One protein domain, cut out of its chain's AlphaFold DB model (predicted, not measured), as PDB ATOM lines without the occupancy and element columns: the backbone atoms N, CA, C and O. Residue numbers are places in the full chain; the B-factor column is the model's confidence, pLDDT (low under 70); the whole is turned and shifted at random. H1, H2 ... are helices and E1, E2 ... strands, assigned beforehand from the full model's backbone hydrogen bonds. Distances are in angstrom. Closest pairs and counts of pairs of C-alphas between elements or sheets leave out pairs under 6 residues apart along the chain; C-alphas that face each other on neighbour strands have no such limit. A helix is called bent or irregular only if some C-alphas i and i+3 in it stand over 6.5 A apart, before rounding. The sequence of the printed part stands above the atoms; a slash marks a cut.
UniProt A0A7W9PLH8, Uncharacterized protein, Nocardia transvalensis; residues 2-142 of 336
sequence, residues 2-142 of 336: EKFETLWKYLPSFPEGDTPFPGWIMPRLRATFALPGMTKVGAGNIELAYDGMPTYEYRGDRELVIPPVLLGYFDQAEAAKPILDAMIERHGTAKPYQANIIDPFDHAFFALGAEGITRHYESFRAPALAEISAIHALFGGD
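This is residues 2 to 142 of the 336 residues of an uncharacterized protein of Nocardia transvalensis (UniProt A0A7W9PLH8). An elongated body is built along two long helical stretches, H3 and H4b, which run the same way but are staggered, the first part of H3 (residues 73 to 78) packing on the last part of H4b (residues 131 to 138). E3 runs back beside H3; H2, H4a and the small hairpin of E1 and E2 gather at one end, while H1 lies near H3 toward the other. The printed part has 141 residues, with four named helices and three named strands in the order H1 H2 E1 E2 H3 E3 H4; E1 and E2 form an antiparallel sheet, and the class is mostly helix. It is only just compact, close to loose, with a radius of gyration of the C-alphas of 17.2 A and spans of 54 by 30 by 20 A.

H1, residues 2 to 10, begins with C-alpha 2 at (301.558, 367.193, 385.436). H2 is residues 26 to 33, E1 residues 38 to 40 and E2 residues 56 to 58. H3, residues 73 to 91, is 25.9 A long, has a kink of 36 degrees near residue 80 and is only just irregular, C-alphas 79 and 82 being 6.8 A apart. E3, residues 97 to 102, is 16.2 A long. H4, residues 104 to 138, was assigned as one helix by its hydrogen bonds but is bent, with C-alphas 111 and 114 9.5 A apart. Its arms are H4a, residues 104 to 111, and H4b, residues 114 to 138, 33.8 A long. H4b is irregular, with C-alphas 119 and 122 8.2 A apart and a kink of 74 degrees near residue 121; it ends with C-alpha 138 at (308.710, 361.277, 408.851).

H1 and H3 are close but not clearly touching, about perpendicular at 78 degrees; their closest C-alphas, of Trp 8 and Met 87, are 7.8 A apart. Residues 14 to 15 pair, parallel, with residues 97 to 98 of E3, which pairs with no named strand. H2 touches H4a, closest at the C-alphas of Leu 29 and Ala 111, 6.2 A apart, and is only just about perpendicular at 71 degrees. In the hairpin of E1 and E2, N 39 and O 57 are 2.8 A apart, and N 57 and O 39 2.9 A, within hydrogen-bond range. H3 touches H4b, closest at the C-alphas of Phe 74 and Glu 131, 5.6 A apart, at a tilt of 37 degrees, only just steep. H4a and H4b touch, opposite ways at a steep tilt of 54 degrees, with the C-alphas of Ala 108 and Gly 116 closest at 4.6 A. H2 and H3 are apart. Every O i to N i+4 pair is within hydrogen-bond range in H1, H2 and H4a, against 13 of 15 in H3 and 17 of 21 in H4b.

The two C-alphas farthest apart, of Asp 61 and Gly 92, are 55.0 A apart. The printed part has no cut. The links H1 to H2, E1 to E2 and E2 to H3 are long. Mean pLDDT of the printed part is 88.6; residues 2 to 3, 18 to 21, 48 to 49 and 51 are under 70.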
ATOM      1  N   GLU A   2     302.931 366.956 385.939       69.19
ATOM      2  CA  GLU A   2     301.558 367.193 385.436       69.19
ATOM      3  C   GLU A   2     300.487 366.269 386.052       69.19
ATOM      4  O   GLU A   2     299.471 366.750 386.538       69.19
ATOM      5  N   LYS A   3     300.754 364.960 386.169       69.06
ATOM      6  CA  LYS A   3     299.851 364.029 386.875       69.06
ATOM      7  C   LYS A   3     299.602 364.432 388.339       69.06
ATOM      8  O   LYS A   3     298.471 364.367 388.811       69.06
ATOM      9  N   PHE A   4     300.632 364.910 389.041       77.25
ATOM     10  CA  PHE A   4     300.505 365.379 390.424       77.25
ATOM     11  C   PHE A   4     299.686 366.668 390.536       77.25
ATOM     12  O   PHE A   4     299.005 366.835 391.537       77.25
ATOM     13  N   GLU A   5     299.675 367.540 389.522       79.12
ATOM     14  CA  GLU A   5     298.792 368.719 389.482       79.12
ATOM     15  C   GLU A   5     297.314 368.319 389.469       79.12
ATOM     16  O   GLU A   5     296.504 368.862 390.221       79.12
ATOM     17  N   THR A   6     296.961 367.331 388.644       71.81
ATOM     18  CA  THR A   6     295.592 366.807 388.582       71.81
ATOM     19  C   THR A   6     295.198 366.169 389.910       71.81
ATOM     20  O   THR A   6     294.163 366.521 390.474       71.81
ATOM     21  N   LEU A   7     296.043 365.293 390.463       77.62
ATOM     22  CA  LEU A   7     295.800 364.671 391.770       77.62
ATOM     23  C   LEU A   7     295.656 365.731 392.870       77.62
ATOM     24  O   LEU A   7     294.707 365.693 393.651       77.62
ATOM     25  N   TRP A   8     296.534 366.735 392.871       81.88
ATOM     26  CA  TRP A   8     296.482 367.849 393.808       81.88
ATOM     27  C   TRP A   8     295.191 368.647 393.705       81.88
ATOM     28  O   TRP A   8     294.687 369.119 394.713       81.88
ATOM     29  N   LYS A   9     294.606 368.808 392.524       76.25
ATOM     30  CA  LYS A   9     293.352 369.550 392.390       76.25
ATOM     31  C   LYS A   9     292.161 368.817 393.015       76.25
ATOM     32  O   LYS A   9     291.295 369.470 393.591       76.25
ATOM     33  N   TYR A  10     292.114 367.491 392.903       72.94
ATOM     34  CA  TYR A  10     290.891 366.725 393.169       72.94
ATOM     35  C   TYR A  10     290.931 365.870 394.434       72.94
ATOM     36  O   TYR A  10     289.881 365.628 395.023       72.94
ATOM     37  N   LEU A  11     292.108 365.421 394.870       77.19
ATOM     38  CA  LEU A  11     292.211 364.499 395.997       77.19
ATOM     39  C   LEU A  11     292.382 365.242 397.326       77.19
ATOM     40  O   LEU A  11     293.119 366.226 397.384       77.19
ATOM     41  N   PRO A  12     291.729 364.806 398.414       78.12
ATOM     42  CA  PRO A  12     291.866 365.433 399.732       78.12
ATOM     43  C   PRO A  12     293.236 365.174 400.387       78.12
ATOM     44  O   PRO A  12     293.606 365.867 401.331       78.12
ATOM     45  N   SER A  13     293.986 364.207 399.869       85.50
ATOM     46  CA  SER A  13     295.321 363.782 400.287       85.50
ATOM     47  C   SER A  13     296.227 363.637 399.061       85.50
ATOM     48  O   SER A  13     295.747 363.560 397.928       85.50
ATOM     49  N   PHE A  14     297.543 363.628 399.273       88.75
ATOM     50  CA  PHE A  14     298.530 363.430 398.212       88.75
ATOM     51  C   PHE A  14     298.977 361.960 398.162       88.75
ATOM     52  O   PHE A  14     299.766 361.555 399.020       88.75
ATOM     53  N   PRO A  15     298.496 361.146 397.203       86.19
ATOM     54  CA  PRO A  15     298.936 359.762 397.078       86.19
ATOM     55  C   PRO A  15     300.329 359.675 396.449       86.19
ATOM     56  O   PRO A  15     300.658 360.404 395.514       86.19
ATOM     57  N   GLU A  16     301.119 358.711 396.911       78.19
ATOM     58  CA  GLU A  16     302.460 358.418 396.378       78.19
ATOM     59  C   GLU A  16     302.448 357.792 394.969       78.19
ATOM     60  O   GLU A  16     303.448 357.819 394.241       78.19
ATOM     61  N   GLY A  17     301.296 357.235 394.575       74.44
ATOM     62  CA  GLY A  17     301.044 356.657 393.253       74.44
ATOM     63  C   GLY A  17     301.863 355.404 392.931       74.44
ATOM     64  O   GLY A  17     301.993 355.077 391.756       74.44
ATOM     65  N   ASP A  18     302.465 354.757 393.936       68.44
ATOM     66  CA  ASP A  18     303.411 353.636 393.786       68.44
ATOM     67  C   ASP A  18     304.587 353.929 392.835       68.44
ATOM     68  O   ASP A  18     305.264 353.027 392.346       68.44
ATOM     69  N   THR A  19     304.872 355.207 392.578       66.75
ATOM     70  CA  THR A  19     305.800 355.636 391.524       66.75
ATOM     71  C   THR A  19     307.223 355.064 391.656       66.75
ATOM     72  O   THR A  19     307.777 354.646 390.636       66.75
ATOM     73  N   PRO A  20     307.849 355.020 392.853       61.44
ATOM     74  CA  PRO A  20     309.201 354.474 392.979       61.44
ATOM     75  C   PRO A  20     309.234 352.936 392.985       61.44
ATOM     76  O   PRO A  20     310.270 352.356 392.667       61.44
ATOM     77  N   PHE A  21     308.111 352.274 393.285       67.75
ATOM     78  CA  PHE A  21     307.999 350.812 393.327       67.75
ATOM     79  C   PHE A  21     306.660 350.372 392.725       67.75
ATOM     80  O   PHE A  21     305.723 350.076 393.471       67.75
ATOM     81  N   PRO A  22     306.546 350.347 391.385       70.94
ATOM     82  CA  PRO A  22     305.278 350.081 390.729       70.94
ATOM     83  C   PRO A  22     304.805 348.647 390.983       70.94
ATOM     84  O   PRO A  22     305.582 347.686 390.950       70.94
ATOM     85  N   GLY A  23     303.494 348.521 391.176       72.38
ATOM     86  CA  GLY A  23     302.814 347.264 391.460       72.38
ATOM     87  C   GLY A  23     302.458 347.153 392.938       72.38
ATOM     88  O   GLY A  23     303.338 347.039 393.781       72.38
ATOM     89  N   TRP A  24     301.155 347.134 393.220       80.50
ATOM     90  CA  TRP A  24     300.557 347.109 394.560       80.50
ATOM     91  C   TRP A  24     301.287 346.169 395.538       80.50
ATOM     92  O   TRP A  24     302.034 346.617 396.404       80.50
ATOM     93  N   ILE A  25     301.140 344.852 395.372       86.19
ATOM     94  CA  ILE A  25     301.724 343.850 396.282       86.19
ATOM     95  C   ILE A  25     302.966 343.148 395.715       86.19
ATOM     96  O   ILE A  25     303.717 342.467 396.415       86.19
ATOM     97  N   MET A  26     303.219 343.341 394.427       86.19
ATOM     98  CA  MET A  26     304.142 342.519 393.655       86.19
ATOM     99  C   MET A  26     305.609 342.628 394.077       86.19
ATOM    100  O   MET A  26     306.232 341.588 394.310       86.19
ATOM    101  N   PRO A  27     306.192 343.830 394.236       86.75
ATOM    102  CA  PRO A  27     307.563 343.962 394.724       86.75
ATOM    103  C   PRO A  27     307.753 343.314 396.103       86.75
ATOM    104  O   PRO A  27     308.748 342.626 396.333       86.75
ATOM    105  N   ARG A  28     306.751 343.448 396.979       89.31
ATOM    106  CA  ARG A  28     306.757 342.939 398.359       89.31
ATOM    107  C   ARG A  28     306.716 341.419 398.404       89.31
ATOM    108  O   ARG A  28     307.469 340.802 399.157       89.31
ATOM    109  N   LEU A  29     305.902 340.793 397.555       90.94
ATOM    110  CA  LEU A  29     305.880 339.336 397.422       90.94
ATOM    111  C   LEU A  29     307.185 338.803 396.844       90.94
ATOM    112  O   LEU A  29     307.724 337.846 397.387       90.94
ATOM    113  N   ARG A  30     307.747 339.441 395.807       90.00
ATOM    114  CA  ARG A  30     309.057 339.038 395.264       90.00
ATOM    115  C   ARG A  30     310.148 339.100 396.341       90.00
ATOM    116  O   ARG A  30     310.920 338.152 396.464       90.00
ATOM    117  N   ALA A  31     310.173 340.162 397.148       90.81
ATOM    118  CA  ALA A  31     311.099 340.290 398.274       90.81
ATOM    119  C   ALA A  31     310.865 339.211 399.345       90.81
ATOM    120  O   ALA A  31     311.814 338.592 399.822       90.81
ATOM    121  N   THR A  32     309.600 338.929 399.667       92.69
ATOM    122  CA  THR A  32     309.215 337.892 400.635       92.69
ATOM    123  C   THR A  32     309.632 336.502 400.158       92.69
ATOM    124  O   THR A  32     310.244 335.758 400.915       92.69
ATOM    125  N   PHE A  33     309.380 336.158 398.894       92.69
ATOM    126  CA  PHE A  33     309.743 334.866 398.300       92.69
ATOM    127  C   PHE A  33     311.250 334.650 398.176       92.69
ATOM    128  O   PHE A  33     311.695 333.506 398.097       92.69
ATOM    129  N   ALA A  34     312.040 335.724 398.178       93.00
ATOM    130  CA  ALA A  34     313.496 335.652 398.186       93.00
ATOM    131  C   ALA A  34     314.088 335.383 399.586       93.00
ATOM    132  O   ALA A  34     315.303 335.206 399.707       93.00
ATOM    133  N   LEU A  35     313.267 335.349 400.646       93.81
ATOM    134  CA  LEU A  35     313.744 335.102 402.005       93.81
ATOM    135  C   LEU A  35     314.265 333.665 402.193       93.81
ATOM    136  O   LEU A  35     313.685 332.710 401.667       93.81
ATOM    137  N   PRO A  36     315.318 333.471 403.010       93.06
ATOM    138  CA  PRO A  36     315.774 332.138 403.388       93.06
ATOM    139  C   PRO A  36     314.649 331.301 404.012       93.06
ATOM    140  O   PRO A  36     313.940 331.769 404.900       93.06
ATOM    141  N   GLY A  37     314.515 330.050 403.572       93.31
ATOM    142  CA  GLY A  37     313.476 329.123 404.040       93.31
ATOM    143  C   GLY A  37     312.197 329.131 403.199       93.31
ATOM    144  O   GLY A  37     311.410 328.192 403.313       93.31
ATOM    145  N   MET A  38     312.010 330.111 402.311       95.06
ATOM    146  CA  MET A  38     310.915 330.086 401.341       95.06
ATOM    147  C   MET A  38     311.167 329.026 400.273       95.06
ATOM    148  O   MET A  38     312.199 329.013 399.605       95.06
ATOM    149  N   THR A  39     310.206 328.123 400.107       94.38
ATOM    150  CA  THR A  39     310.254 327.043 399.123       94.38
ATOM    151  C   THR A  39     309.041 327.141 398.216       94.38
ATOM    152  O   THR A  39     307.907 327.063 398.681       94.38
ATOM    153  N   LYS A  40     309.268 327.274 396.907       94.06
ATOM    154  CA  LYS A  40     308.194 327.193 395.917       94.06
ATOM    155  C   LYS A  40     307.690 325.752 395.837       94.06
ATOM    156  O   LYS A  40     308.465 324.853 395.513       94.06
ATOM    157  N   VAL A  41     306.406 325.546 396.107       93.25
ATOM    158  CA  VAL A  41     305.766 324.216 396.103       93.25
ATOM    159  C   VAL A  41     304.700 324.067 395.022       93.25
ATOM    160  O   VAL A  41     304.415 322.951 394.595       93.25
ATOM    161  N   GLY A  42     304.152 325.183 394.533       87.31
ATOM    162  CA  GLY A  42     303.206 325.221 393.421       87.31
ATOM    163  C   GLY A  42     303.845 325.750 392.141       87.31
ATOM    164  O   GLY A  42     304.649 326.689 392.166       87.31
ATOM    165  N   ALA A  43     303.471 325.169 390.998       82.44
ATOM    166  CA  ALA A  43     303.716 325.801 389.706       82.44
ATOM    167  C   ALA A  43     302.976 327.148 389.640       82.44
ATOM    168  O   ALA A  43     301.987 327.356 390.332       82.44
ATOM    169  N   GLY A  44     303.479 328.071 388.828       82.00
ATOM    170  CA  GLY A  44     302.916 329.411 388.718       82.00
ATOM    171  C   GLY A  44     303.980 330.436 388.372       82.00
ATOM    172  O   GLY A  44     305.186 330.174 388.482       82.00
ATOM    173  N   ASN A  45     303.530 331.601 387.951       79.06
ATOM    174  CA  ASN A  45     304.352 332.754 387.669       79.06
ATOM    175  C   ASN A  45     303.679 333.955 388.314       79.06
ATOM    176  O   ASN A  45     302.521 334.239 388.036       79.06
ATOM    177  N   ILE A  46     304.429 334.649 389.164       76.12
ATOM    178  CA  ILE A  46     303.923 335.811 389.880       76.12
ATOM    179  C   ILE A  46     303.464 336.893 388.887       76.12
ATOM    180  O   ILE A  46     302.585 337.667 389.201       76.12
ATOM    181  N   GLU A  47     303.974 336.903 387.654       73.88
ATOM    182  CA  GLU A  47     303.536 337.834 386.606       73.88
ATOM    183  C   GLU A  47     302.182 337.471 385.950       73.88
ATOM    184  O   GLU A  47     301.707 338.212 385.095       73.88
ATOM    185  N   LEU A  48     301.567 336.326 386.278       64.62
ATOM    186  CA  LEU A  48     300.346 335.819 385.631       64.62
ATOM    187  C   LEU A  48     299.100 335.989 386.516       64.62
ATOM    188  O   LEU A  48     298.478 334.989 386.863       64.62
ATOM    189  N   ALA A  49     298.723 337.232 386.840       67.81
ATOM    190  CA  ALA A  49     297.485 337.588 387.556       67.81
ATOM    191  C   ALA A  49     297.157 336.652 388.752       67.81
ATOM    192  O   ALA A  49     298.036 336.011 389.327       67.81
ATOM    193  N   TYR A  50     295.888 336.561 389.159       72.19
ATOM    194  CA  TYR A  50     295.495 335.747 390.315       72.19
ATOM    195  C   TYR A  50     295.588 334.230 390.073       72.19
ATOM    196  O   TYR A  50     296.152 333.515 390.902       72.19
ATOM    197  N   ASP A  51     295.096 333.734 388.934       67.69
ATOM    198  CA  ASP A  51     295.027 332.291 388.629       67.69
ATOM    199  C   ASP A  51     296.409 331.641 388.398       67.69
ATOM    200  O   ASP A  51     296.538 330.415 388.405       67.69
ATOM    201  N   GLY A  52     297.453 332.447 388.177       73.81
ATOM    202  CA  GLY A  52     298.818 331.989 387.922       73.81
ATOM    203  C   GLY A  52     299.778 332.165 389.095       73.81
ATOM    204  O   GLY A  52     300.958 331.835 388.944       73.81
ATOM    205  N   MET A  53     299.310 332.657 390.246       82.00
ATOM    206  CA  MET A  53     300.162 332.929 391.401       82.00
ATOM    207  C   MET A  53     300.897 331.667 391.889       82.00
ATOM    208  O   MET A  53     300.272 330.637 392.149       82.00
ATOM    209  N   PRO A  54     302.234 331.711 392.041       87.56
ATOM    210  CA  PRO A  54     302.991 330.590 392.575       87.56
ATOM    211  C   PRO A  54     302.680 330.386 394.059       87.56
ATOM    212  O   PRO A  54     302.603 331.342 394.824       87.56
ATOM    213  N   THR A  55     302.593 329.129 394.485       89.50
ATOM    214  CA  THR A  55     302.441 328.785 395.905       89.50
ATOM    215  C   THR A  55     303.802 328.572 396.558       89.50
ATOM    216  O   THR A  55     304.650 327.849 396.019       89.50
ATOM    217  N   TYR A  56     303.985 329.160 397.739       93.69
ATOM    218  CA  TYR A  56     305.173 328.999 398.569       93.69
ATOM    219  C   TYR A  56     304.812 328.435 399.942       93.69
ATOM    220  O   TYR A  56     303.720 328.651 400.456       93.69
ATOM    221  N   GLU A  57     305.773 327.733 400.529       94.81
ATOM    222  CA  GLU A  57     305.787 327.326 401.930       94.81
ATOM    223  C   GLU A  57     307.036 327.895 402.597       94.81
ATOM    224  O   GLU A  57     308.090 328.023 401.965       94.81
ATOM    225  N   TYR A  58     306.951 328.152 403.898       95.44
ATOM    226  CA  TYR A  58     308.119 328.444 404.711       95.44
ATOM    227  C   TYR A  58     308.581 327.176 405.446       95.44
ATOM    228  O   TYR A  58     307.837 326.592 406.228       95.44
ATOM    229  N   ARG A  59     309.820 326.741 405.193       92.62
ATOM    230  CA  ARG A  59     310.423 325.513 405.751       92.62
ATOM    231  C   ARG A  59     311.648 325.794 406.622       92.62
ATOM    232  O   ARG A  59     312.586 325.002 406.650       92.62
ATOM    233  N   GLY A  60     311.687 326.954 407.272       88.00
ATOM    234  CA  GLY A  60     312.780 327.301 408.176       88.00
ATOM    235  C   GLY A  60     312.640 326.659 409.557       88.00
ATOM    236  O   GLY A  60     311.537 326.457 410.053       88.00
ATOM    237  N   ASP A  61     313.778 326.407 410.208       84.25
ATOM    238  CA  ASP A  61     313.852 325.877 411.583       84.25
ATOM    239  C   ASP A  61     313.534 326.932 412.665       84.25
ATOM    240  O   ASP A  61     313.634 326.670 413.865       84.25
ATOM    241  N   ARG A  62     313.236 328.167 412.253       86.44
ATOM    242  CA  ARG A  62     312.968 329.325 413.115       86.44
ATOM    243  C   ARG A  62     311.699 330.016 412.650       86.44
ATOM    244  O   ARG A  62     311.182 329.696 411.596       86.44
ATOM    245  N   GLU A  63     311.206 330.972 413.423       88.88
ATOM    246  CA  GLU A  63     310.109 331.829 412.982       88.88
ATOM    247  C   GLU A  63     310.494 332.600 411.707       88.88
ATOM    248  O   GLU A  63     311.640 333.041 411.558       88.88
ATOM    249  N   LEU A  64     309.536 332.766 410.791       92.19
ATOM    250  CA  LEU A  64     309.708 333.634 409.633       92.19
ATOM    251  C   LEU A  64     309.914 335.071 410.125       92.19
ATOM    252  O   LEU A  64     309.075 335.621 410.833       92.19
ATOM    253  N   VAL A  65     311.021 335.693 409.731       92.00
ATOM    254  CA  VAL A  65     311.295 337.100 410.028       92.00
ATOM    255  C   VAL A  65     311.348 337.856 408.714       92.00
ATOM    256  O   VAL A  65     312.222 337.599 407.886       92.00
ATOM    257  N   ILE A  66     310.425 338.798 408.539       90.81
ATOM    258  CA  ILE A  66     310.422 339.736 407.420       90.81
ATOM    259  C   ILE A  66     311.028 341.050 407.940       90.81
ATOM    260  O   ILE A  66     310.446 341.683 408.821       90.81
ATOM    261  N   PRO A  67     312.219 341.457 407.469       87.81
ATOM    262  CA  PRO A  67     312.783 342.759 407.802       87.81
ATOM    263  C   PRO A  67     311.845 343.890 407.354       87.81
ATOM    264  O   PRO A  67     311.361 343.817 406.225       87.81
ATOM    265  N   PRO A  68     311.641 344.949 408.168       80.69
ATOM    266  CA  PRO A  68     310.781 346.080 407.812       80.69
ATOM    267  C   PRO A  68     311.060 346.614 406.411       80.69
ATOM    268  O   PRO A  68     310.172 346.534 405.577       80.69
ATOM    269  N   VAL A  69     312.324 346.952 406.127       79.12
ATOM    270  CA  VAL A  69     312.816 347.500 404.846       79.12
ATOM    271  C   VAL A  69     312.432 346.692 403.597       79.12
ATOM    272  O   VAL A  69     312.493 347.205 402.487       79.12
ATOM    273  N   LEU A  70     312.051 345.417 403.734       83.25
ATOM    274  CA  LEU A  70     311.593 344.629 402.586       83.25
ATOM    275  C   LEU A  70     310.169 344.974 402.140       83.25
ATOM    276  O   LEU A  70     309.785 344.596 401.032       83.25
ATOM    277  N   LEU A  71     309.380 345.644 402.983       86.44
ATOM    278  CA  LEU A  71     308.032 346.081 402.627       86.44
ATOM    279  C   LEU A  71     308.062 347.355 401.775       86.44
ATOM    280  O   LEU A  71     307.187 347.530 400.924       86.44
ATOM    281  N   GLY A  72     309.077 348.203 401.961       90.06
ATOM    282  CA  GLY A  72     309.373 349.344 401.097       90.06
ATOM    283  C   GLY A  72     308.367 350.494 401.180       90.06
ATOM    284  O   GLY A  72     308.444 351.407 400.361       90.06
ATOM    285  N   TYR A  73     307.429 350.488 402.135       92.81
ATOM    286  CA  TYR A  73     306.518 351.616 402.364       92.81
ATOM    287  C   TYR A  73     307.293 352.850 402.820       92.81
ATOM    288  O   TYR A  73     307.004 353.958 402.380       92.81
ATOM    289  N   PHE A  74     308.291 352.675 403.694       93.88
ATOM    290  CA  PHE A  74     309.099 353.805 404.155       93.88
ATOM    291  C   PHE A  74     309.909 354.431 403.012       93.88
ATOM    292  O   PHE A  74     309.897 355.651 402.864       93.88
ATOM    293  N   ASP A  75     310.532 353.610 402.165       91.81
ATOM    294  CA  ASP A  75     311.293 354.078 401.002       91.81
ATOM    295  C   ASP A  75     310.394 354.838 400.008       91.81
ATOM    296  O   ASP A  75     310.804 355.859 399.448       91.81
ATOM    297  N   GLN A  76     309.148 354.380 399.805       90.94
ATOM    298  CA  GLN A  76     308.150 355.112 399.013       90.94
ATOM    299  C   GLN A  76     307.853 356.491 399.625       90.94
ATOM    300  O   GLN A  76     307.905 357.505 398.924       90.94
ATOM    301  N   ALA A  77     307.618 356.537 400.936       94.00
ATOM    302  CA  ALA A  77     307.356 357.761 401.689       94.00
ATOM    303  C   ALA A  77     308.517 358.764 401.642       94.00
ATOM    304  O   ALA A  77     308.303 359.957 401.410       94.00
ATOM    305  N   GLU A  78     309.749 358.290 401.817       94.44
ATOM    306  CA  GLU A  78     310.949 359.120 401.737       94.44
ATOM    307  C   GLU A  78     311.116 359.722 400.335       94.44
ATOM    308  O   GLU A  78     311.382 360.919 400.199       94.44
ATOM    309  N   ALA A  79     310.872 358.930 399.287       91.81
ATOM    310  CA  ALA A  79     310.926 359.396 397.904       91.81
ATOM    311  C   ALA A  79     309.802 360.393 397.556       91.81
ATOM    312  O   ALA A  79     310.017 361.315 396.764       91.81
ATOM    313  N   ALA A  80     308.610 360.235 398.138       91.56
ATOM    314  CA  ALA A  80     307.463 361.099 397.871       91.56
ATOM    315  C   ALA A  80     307.529 362.444 398.610       91.56
ATOM    316  O   ALA A  80     307.027 363.449 398.100       91.56
ATOM    317  N   LYS A  81     308.173 362.494 399.781       93.88
ATOM    318  CA  LYS A  81     308.268 363.706 400.603       93.88
ATOM    319  C   LYS A  81     308.754 364.962 399.852       93.88
ATOM    320  O   LYS A  81     308.039 365.962 399.903       93.88
ATOM    321  N   PRO A  82     309.892 364.961 399.128       93.69
ATOM    322  CA  PRO A  82     310.332 366.156 398.404       93.69
ATOM    323  C   PRO A  82     309.357 366.583 397.296       93.69
ATOM    324  O   PRO A  82     309.290 367.765 396.959       93.69
ATOM    325  N   ILE A  83     308.581 365.649 396.735       92.25
ATOM    326  CA  ILE A  83     307.549 365.957 395.738       92.25
ATOM    327  C   ILE A  83     306.372 366.661 396.416       92.25
ATOM    328  O   ILE A  83     305.921 367.694 395.925       92.25
ATOM    329  N   LEU A  84     305.902 366.135 397.552       93.19
ATOM    330  CA  LEU A  84     304.842 366.757 398.342       93.19
ATOM    331  C   LEU A  84     305.237 368.173 398.782       93.19
ATOM    332  O   LEU A  84     304.470 369.108 398.564       93.19
ATOM    333  N   ASP A  85     306.446 368.348 399.319       94.50
ATOM    334  CA  ASP A  85     306.946 369.653 399.766       94.50
ATOM    335  C   ASP A  85     306.941 370.679 398.608       94.50
ATOM    336  O   ASP A  85     306.468 371.806 398.772       94.50
ATOM    337  N   ALA A  86     307.360 370.269 397.403       93.88
ATOM    338  CA  ALA A  86     307.316 371.118 396.210       93.88
ATOM    339  C   ALA A  86     305.882 371.457 395.754       93.88
ATOM    340  O   ALA A  86     305.627 372.561 395.266       93.88
ATOM    341  N   MET A  87     304.931 370.528 395.902       93.56
ATOM    342  CA  MET A  87     303.519 370.779 395.590       93.56
ATOM    343  C   MET A  87     302.888 371.762 396.584       93.56
ATOM    344  O   MET A  87     302.163 372.666 396.166       93.56
ATOM    345  N   ILE A  88     303.215 371.642 397.874       94.69
ATOM    346  CA  ILE A  88     302.775 372.577 398.918       94.69
ATOM    347  C   ILE A  88     303.286 373.989 398.615       94.69
ATOM    348  O   ILE A  88     302.499 374.937 398.603       94.69
ATOM    349  N   GLU A  89     304.583 374.131 398.322       96.06
ATOM    350  CA  GLU A  89     305.190 375.422 397.974       96.06
ATOM    351  C   GLU A  89     304.505 376.052 396.756       96.06
ATOM    352  O   GLU A  89     304.152 377.232 396.765       96.06
ATOM    353  N   ARG A  90     304.261 375.249 395.717       95.00
ATOM    354  CA  ARG A  90     303.669 375.712 394.462       95.00
ATOM    355  C   ARG A  90     302.218 376.175 394.602       95.00
ATOM    356  O   ARG A  90     301.830 377.139 393.944       95.00
ATOM    357  N   HIS A  91     301.414 375.481 395.405       93.81
ATOM    358  CA  HIS A  91     299.973 375.740 395.526       93.81
ATOM    359  C   HIS A  91     299.597 376.587 396.742       93.81
ATOM    360  O   HIS A  91     298.437 376.981 396.868       93.81
ATOM    361  N   GLY A  92     300.535 376.847 397.656       94.69
ATOM    362  CA  GLY A  92     300.294 377.618 398.878       94.69
ATOM    363  C   GLY A  92     299.276 376.979 399.830       94.69
ATOM    364  O   GLY A  92     298.737 377.657 400.702       94.69
ATOM    365  N   THR A  93     298.981 375.691 399.651       92.94
ATOM    366  CA  THR A  93     298.044 374.903 400.463       92.94
ATOM    367  C   THR A  93     298.714 373.595 400.867       92.94
ATOM    368  O   THR A  93     299.602 373.119 400.167       92.94
ATOM    369  N   ALA A  94     298.327 373.024 402.006       92.75
ATOM    370  CA  ALA A  94     298.853 371.743 402.473       92.75
ATOM    371  C   ALA A  94     297.828 370.624 402.271       92.75
ATOM    372  O   ALA A  94     296.622 370.852 402.400       92.75
ATOM    373  N   LYS A  95     298.317 369.421 401.968       91.69
ATOM    374  CA  LYS A  95     297.537 368.181 401.950       91.69
ATOM    375  C   LYS A  95     298.319 367.105 402.694       91.69
ATOM    376  O   LYS A  95     299.533 367.040 402.485       91.69
ATOM    377  N   PRO A  96     297.653 366.261 403.500       93.06
ATOM    378  CA  PRO A  96     298.327 365.155 404.155       93.06
ATOM    379  C   PRO A  96     298.895 364.204 403.105       93.06
ATOM    380  O   PRO A  96     298.281 363.976 402.051       93.06
ATOM    381  N   TYR A  97     300.039 363.608 403.422       95.19
ATOM    382  CA  TYR A  97     300.554 362.486 402.651       95.19
ATOM    383  C   TYR A  97     299.595 361.297 402.758       95.19
ATOM    384  O   TYR A  97     299.067 361.034 403.838       95.19
ATOM    385  N   GLN A  98     299.374 360.566 401.669       94.56
ATOM    386  CA  GLN A  98     298.675 359.287 401.713       94.56
ATOM    387  C   GLN A  98     299.642 358.143 401.414       94.56
ATOM    388  O   GLN A  98     300.131 358.023 400.289       94.56
ATOM    389  N   ALA A  99     299.859 357.299 402.423       94.56
ATOM    390  CA  ALA A  99     300.655 356.080 402.332       94.56
ATOM    391  C   ALA A  99     299.736 354.882 402.080       94.56
ATOM    392  O   ALA A  99     298.814 354.649 402.870       94.56
ATOM    393  N   ASN A 100     299.986 354.110 401.024       92.81
ATOM    394  CA  ASN A 100     299.211 352.906 400.743       92.81
ATOM    395  C   ASN A 100     299.858 351.708 401.443       92.81
ATOM    396  O   ASN A 100     300.965 351.283 401.116       92.81
ATOM    397  N   ILE A 101     299.155 351.146 402.421       94.50
ATOM    398  CA  ILE A 101     299.622 350.021 403.225       94.50
ATOM    399  C   ILE A 101     298.799 348.794 402.867       94.50
ATOM    400  O   ILE A 101     297.572 348.823 402.890       94.50
ATOM    401  N   ILE A 102     299.474 347.690 402.577       93.88
ATOM    402  CA  ILE A 102     298.801 346.407 402.376       93.88
ATOM    403  C   ILE A 102     298.489 345.840 403.749       93.88
ATOM    404  O   ILE A 102     299.372 345.801 404.607       93.88
ATOM    405  N   ASP A 103     297.252 345.399 403.960       95.19
ATOM    406  CA  ASP A 103     296.910 344.679 405.178       95.19
ATOM    407  C   ASP A 103     297.873 343.489 405.344       95.19
ATOM    408  O   ASP A 103     298.038 342.688 404.416       95.19
ATOM    409  N   PRO A 104     298.537 343.335 406.503       95.50
ATOM    410  CA  PRO A 104     299.385 342.176 406.747       95.50
ATOM    411  C   PRO A 104     298.664 340.838 406.534       95.50
ATOM    412  O   PRO A 104     299.324 339.838 406.259       95.50
ATOM    413  N   PHE A 105     297.329 340.804 406.639       95.19
ATOM    414  CA  PHE A 105     296.516 339.622 406.356       95.19
ATOM    415  C   PHE A 105     296.609 339.267 404.879       95.19
ATOM    416  O   PHE A 105     296.899 338.125 404.531       95.19
ATOM    417  N   ASP A 106     296.422 340.263 404.018       93.38
ATOM    418  CA  ASP A 106     296.545 340.137 402.577       93.38
ATOM    419  C   ASP A 106     297.963 339.716 402.199       93.38
ATOM    420  O   ASP A 106     298.144 338.754 401.457       93.38
ATOM    421  N   HIS A 107     298.986 340.360 402.765       94.31
ATOM    422  CA  HIS A 107     300.373 339.986 402.479       94.31
ATOM    423  C   HIS A 107     300.678 338.543 402.906       94.31
ATOM    424  O   HIS A 107     301.228 337.775 402.113       94.31
ATOM    425  N   ALA A 108     300.248 338.133 404.100       94.94
ATOM    426  CA  ALA A 108     300.404 336.758 404.567       94.94
ATOM    427  C   ALA A 108     299.661 335.753 403.673       94.94
ATOM    428  O   ALA A 108     300.221 334.715 403.309       94.94
ATOM    429  N   PHE A 109     298.427 336.080 403.279       92.81
ATOM    430  CA  PHE A 109     297.604 335.256 402.401       92.81
ATOM    431  C   PHE A 109     298.228 335.095 401.012       92.81
ATOM    432  O   PHE A 109     298.330 333.979 400.509       92.81
ATOM    433  N   PHE A 110     298.709 336.178 400.401       90.50
ATOM    434  CA  PHE A 110     299.328 336.110 399.076       90.50
ATOM    435  C   PHE A 110     300.700 335.455 399.076       90.50
ATOM    436  O   PHE A 110     301.098 334.877 398.065       90.50
ATOM    437  N   ALA A 111     301.421 335.517 400.194       92.69
ATOM    438  CA  ALA A 111     302.712 334.866 400.307       92.69
ATOM    439  C   ALA A 111     302.583 333.355 400.578       92.69
ATOM    440  O   ALA A 111     303.275 332.554 399.953       92.69
ATOM    441  N   LEU A 112     301.728 332.961 401.525       93.44
ATOM    442  CA  LEU A 112     301.734 331.615 402.121       93.44
ATOM    443  C   LEU A 112     300.325 331.007 402.274       93.44
ATOM    444  O   LEU A 112     300.148 329.988 402.944       93.44
ATOM    445  N   GLY A 113     299.296 331.629 401.695       91.12
ATOM    446  CA  GLY A 113     297.907 331.191 401.820       91.12
ATOM    447  C   GLY A 113     297.385 331.249 403.259       91.12
ATOM    448  O   GLY A 113     297.811 332.060 404.083       91.12
ATOM    449  N   ALA A 114     296.457 330.347 403.585       90.81
ATOM    450  CA  ALA A 114     295.870 330.249 404.924       90.81
ATOM    451  C   ALA A 114     296.898 329.897 406.020       90.81
ATOM    452  O   ALA A 114     296.723 330.275 407.181       90.81
ATOM    453  N   GLU A 115     297.983 329.199 405.671       90.12
ATOM    454  CA  GLU A 115     299.071 328.924 406.614       90.12
ATOM    455  C   GLU A 115     299.807 330.212 407.003       90.12
ATOM    456  O   GLU A 115     300.125 330.403 408.176       90.12
ATOM    457  N   GLY A 116     299.979 331.138 406.053       91.44
ATOM    458  CA  GLY A 116     300.510 332.474 406.319       91.44
ATOM    459  C   GLY A 116     299.741 333.199 407.416       91.44
ATOM    460  O   GLY A 116     300.336 333.670 408.381       91.44
ATOM    461  N   ILE A 117     298.413 333.224 407.305       92.50
ATOM    462  CA  ILE A 117     297.532 333.874 408.286       92.50
ATOM    463  C   ILE A 117     297.576 333.144 409.638       92.50
ATOM    464  O   ILE A 117     297.651 333.761 410.692       92.50
ATOM    465  N   THR A 118     297.523 331.816 409.644       92.50
ATOM    466  CA  THR A 118     297.376 331.070 410.907       92.50
ATOM    467  C   THR A 118     298.683 330.899 411.679       92.50
ATOM    468  O   THR A 118     298.649 330.799 412.904       92.50
ATOM    469  N   ARG A 119     299.833 330.848 410.994       92.38
ATOM    470  CA  ARG A 119     301.138 330.554 411.617       92.38
ATOM    471  C   ARG A 119     302.131 331.699 411.577       92.38
ATOM    472  O   ARG A 119     303.036 331.726 412.406       92.38
ATOM    473  N   HIS A 120     301.997 332.606 410.616       94.38
ATOM    474  CA  HIS A 120     303.019 333.610 410.330       94.38
ATOM    475  C   HIS A 120     302.489 335.039 410.369       94.38
ATOM    476  O   HIS A 120     303.227 335.955 410.032       94.38
ATOM    477  N   TYR A 121     301.245 335.272 410.789       94.44
ATOM    478  CA  TYR A 121     300.631 336.592 410.673       94.44
ATOM    479  C   TYR A 121     301.419 337.703 411.380       94.44
ATOM    480  O   TYR A 121     301.656 338.759 410.792       94.44
ATOM    481  N   GLU A 122     301.942 337.449 412.582       94.94
ATOM    482  CA  GLU A 122     302.794 338.422 413.279       94.94
ATOM    483  C   GLU A 122     304.115 338.710 412.544       94.94
ATOM    484  O   GLU A 122     304.592 339.847 412.591       94.94
ATOM    485  N   SER A 123     304.651 337.751 411.779       95.88
ATOM    486  CA  SER A 123     305.823 337.948 410.914       95.88
ATOM    487  C   SER A 123     305.584 338.989 409.816       95.88
ATOM    488  O   SER A 123     306.539 339.626 409.383       95.88
ATOM    489  N   PHE A 124     304.335 339.179 409.378       96.00
ATOM    490  CA  PHE A 124     303.938 340.224 408.423       96.00
ATOM    491  C   PHE A 124     303.501 341.508 409.137       96.00
ATOM    492  O   PHE A 124     303.784 342.618 408.685       96.00
ATOM    493  N   ARG A 125     302.841 341.374 410.290       96.00
ATOM    494  CA  ARG A 125     302.274 342.497 411.041       96.00
ATOM    495  C   ARG A 125     303.334 343.385 411.683       96.00
ATOM    496  O   ARG A 125     303.249 344.609 411.597       96.00
ATOM    497  N   ALA A 126     304.335 342.784 412.324       96.44
ATOM    498  CA  ALA A 126     305.397 343.509 413.015       96.44
ATOM    499  C   ALA A 126     306.203 344.451 412.094       96.44
ATOM    500  O   ALA A 126     306.337 345.627 412.445       96.44
ATOM    501  N   PRO A 127     306.711 344.015 410.923       96.25
ATOM    502  CA  PRO A 127     307.423 344.915 410.017       96.25
ATOM    503  C   PRO A 127     306.529 346.009 409.428       96.25
ATOM    504  O   PRO A 127     306.982 347.147 409.330       96.25
ATOM    505  N   ALA A 128     305.259 345.717 409.121       97.06
ATOM    506  CA  ALA A 128     304.321 346.734 408.646       97.06
ATOM    507  C   ALA A 128     304.124 347.843 409.691       97.06
ATOM    508  O   ALA A 128     304.215 349.025 409.370       97.06
ATOM    509  N   LEU A 129     303.945 347.480 410.967       98.12
ATOM    510  CA  LEU A 129     303.844 348.445 412.069       98.12
ATOM    511  C   LEU A 129     305.121 349.273 412.256       98.12
ATOM    512  O   LEU A 129     305.040 350.462 412.580       98.12
ATOM    513  N   ALA A 130     306.290 348.659 412.061       97.81
ATOM    514  CA  ALA A 130     307.567 349.358 412.143       97.81
ATOM    515  C   ALA A 130     307.688 350.428 411.045       97.81
ATOM    516  O   ALA A 130     308.029 351.570 411.353       97.81
ATOM    517  N   GLU A 131     307.343 350.099 409.796       97.50
ATOM    518  CA  GLU A 131     307.359 351.076 408.702       97.50
ATOM    519  C   GLU A 131     306.268 352.143 408.850       97.50
ATOM    520  O   GLU A 131     306.571 353.324 408.712       97.50
ATOM    521  N   ILE A 132     305.038 351.781 409.241       98.25
ATOM    522  CA  ILE A 132     303.971 352.749 409.569       98.25
ATOM    523  C   ILE A 132     304.462 353.765 410.604       98.25
ATOM    524  O   ILE A 132     304.242 354.966 410.459       98.25
ATOM    525  N   SER A 133     305.143 353.297 411.654       98.44
ATOM    526  CA  SER A 133     305.670 354.172 412.704       98.44
ATOM    527  C   SER A 133     306.756 355.109 412.179       98.44
ATOM    528  O   SER A 133     306.768 356.292 412.526       98.44
ATOM    529  N   ALA A 134     307.639 354.606 411.314       98.12
ATOM    530  CA  ALA A 134     308.676 355.408 410.674       98.12
ATOM    531  C   ALA A 134     308.079 356.473 409.735       98.12
ATOM    532  O   ALA A 134     308.486 357.632 409.791       98.12
ATOM    533  N   ILE A 135     307.060 356.121 408.943       97.88
ATOM    534  CA  ILE A 135     306.331 357.050 408.065       97.88
ATOM    535  C   ILE A 135     305.603 358.114 408.893       97.88
ATOM    536  O   ILE A 135     305.712 359.305 408.612       97.88
ATOM    537  N   HIS A 136     304.900 357.710 409.953       98.31
ATOM    538  CA  HIS A 136     304.215 358.645 410.844       98.31
ATOM    539  C   HIS A 136     305.186 359.673 411.438       98.31
ATOM    540  O   HIS A 136     304.877 360.861 411.487       98.31
ATOM    541  N   ALA A 137     306.381 359.235 411.846       98.12
ATOM    542  CA  ALA A 137     307.428 360.131 412.325       98.12
ATOM    543  C   ALA A 137     307.977 361.046 411.214       98.12
ATOM    544  O   ALA A 137     308.154 362.241 411.457       98.12
ATOM    545  N   LEU A 138     308.199 360.521 410.003       97.81
ATOM    546  CA  LEU A 138     308.710 361.277 408.851       97.81
ATOM    547  C   LEU A 138     307.814 362.469 408.480       97.81
ATOM    548  O   LEU A 138     308.322 363.543 408.156       97.81
ATOM    549  N   PHE A 139     306.493 362.292 408.557       96.62
ATOM    550  CA  PHE A 139     305.505 363.334 408.256       96.62
ATOM    551  C   PHE A 139     304.996 364.078 409.501       96.62
ATOM    552  O   PHE A 139     304.056 364.860 409.407       96.62
ATOM    553  N   GLY A 140     305.587 363.851 410.680       95.62
ATOM    554  CA  GLY A 140     305.165 364.514 411.921       95.62
ATOM    555  C   GLY A 140     303.700 364.252 412.298       95.62
ATOM    556  O   GLY A 140     303.072 365.098 412.930       95.62
ATOM    557  N   GLY A 141     303.151 363.106 411.890       94.12
ATOM    558  CA  GLY A 141     301.746 362.733 412.057       94.12
ATOM    559  C   GLY A 141     300.790 363.227 410.964       94.12
ATOM    560  O   GLY A 141     299.635 362.798 410.945       94.12
ATOM    561  N   ASP A 142     301.245 364.060 410.021       94.25
ATOM    562  CA  ASP A 142     300.431 364.531 408.888       94.25
ATOM    563  C   ASP A 142     300.426 363.525 407.721       94.25
ATOM    564  O   ASP A 142     300.859 363.789 406.597       94.25
TER     565      ASP A 142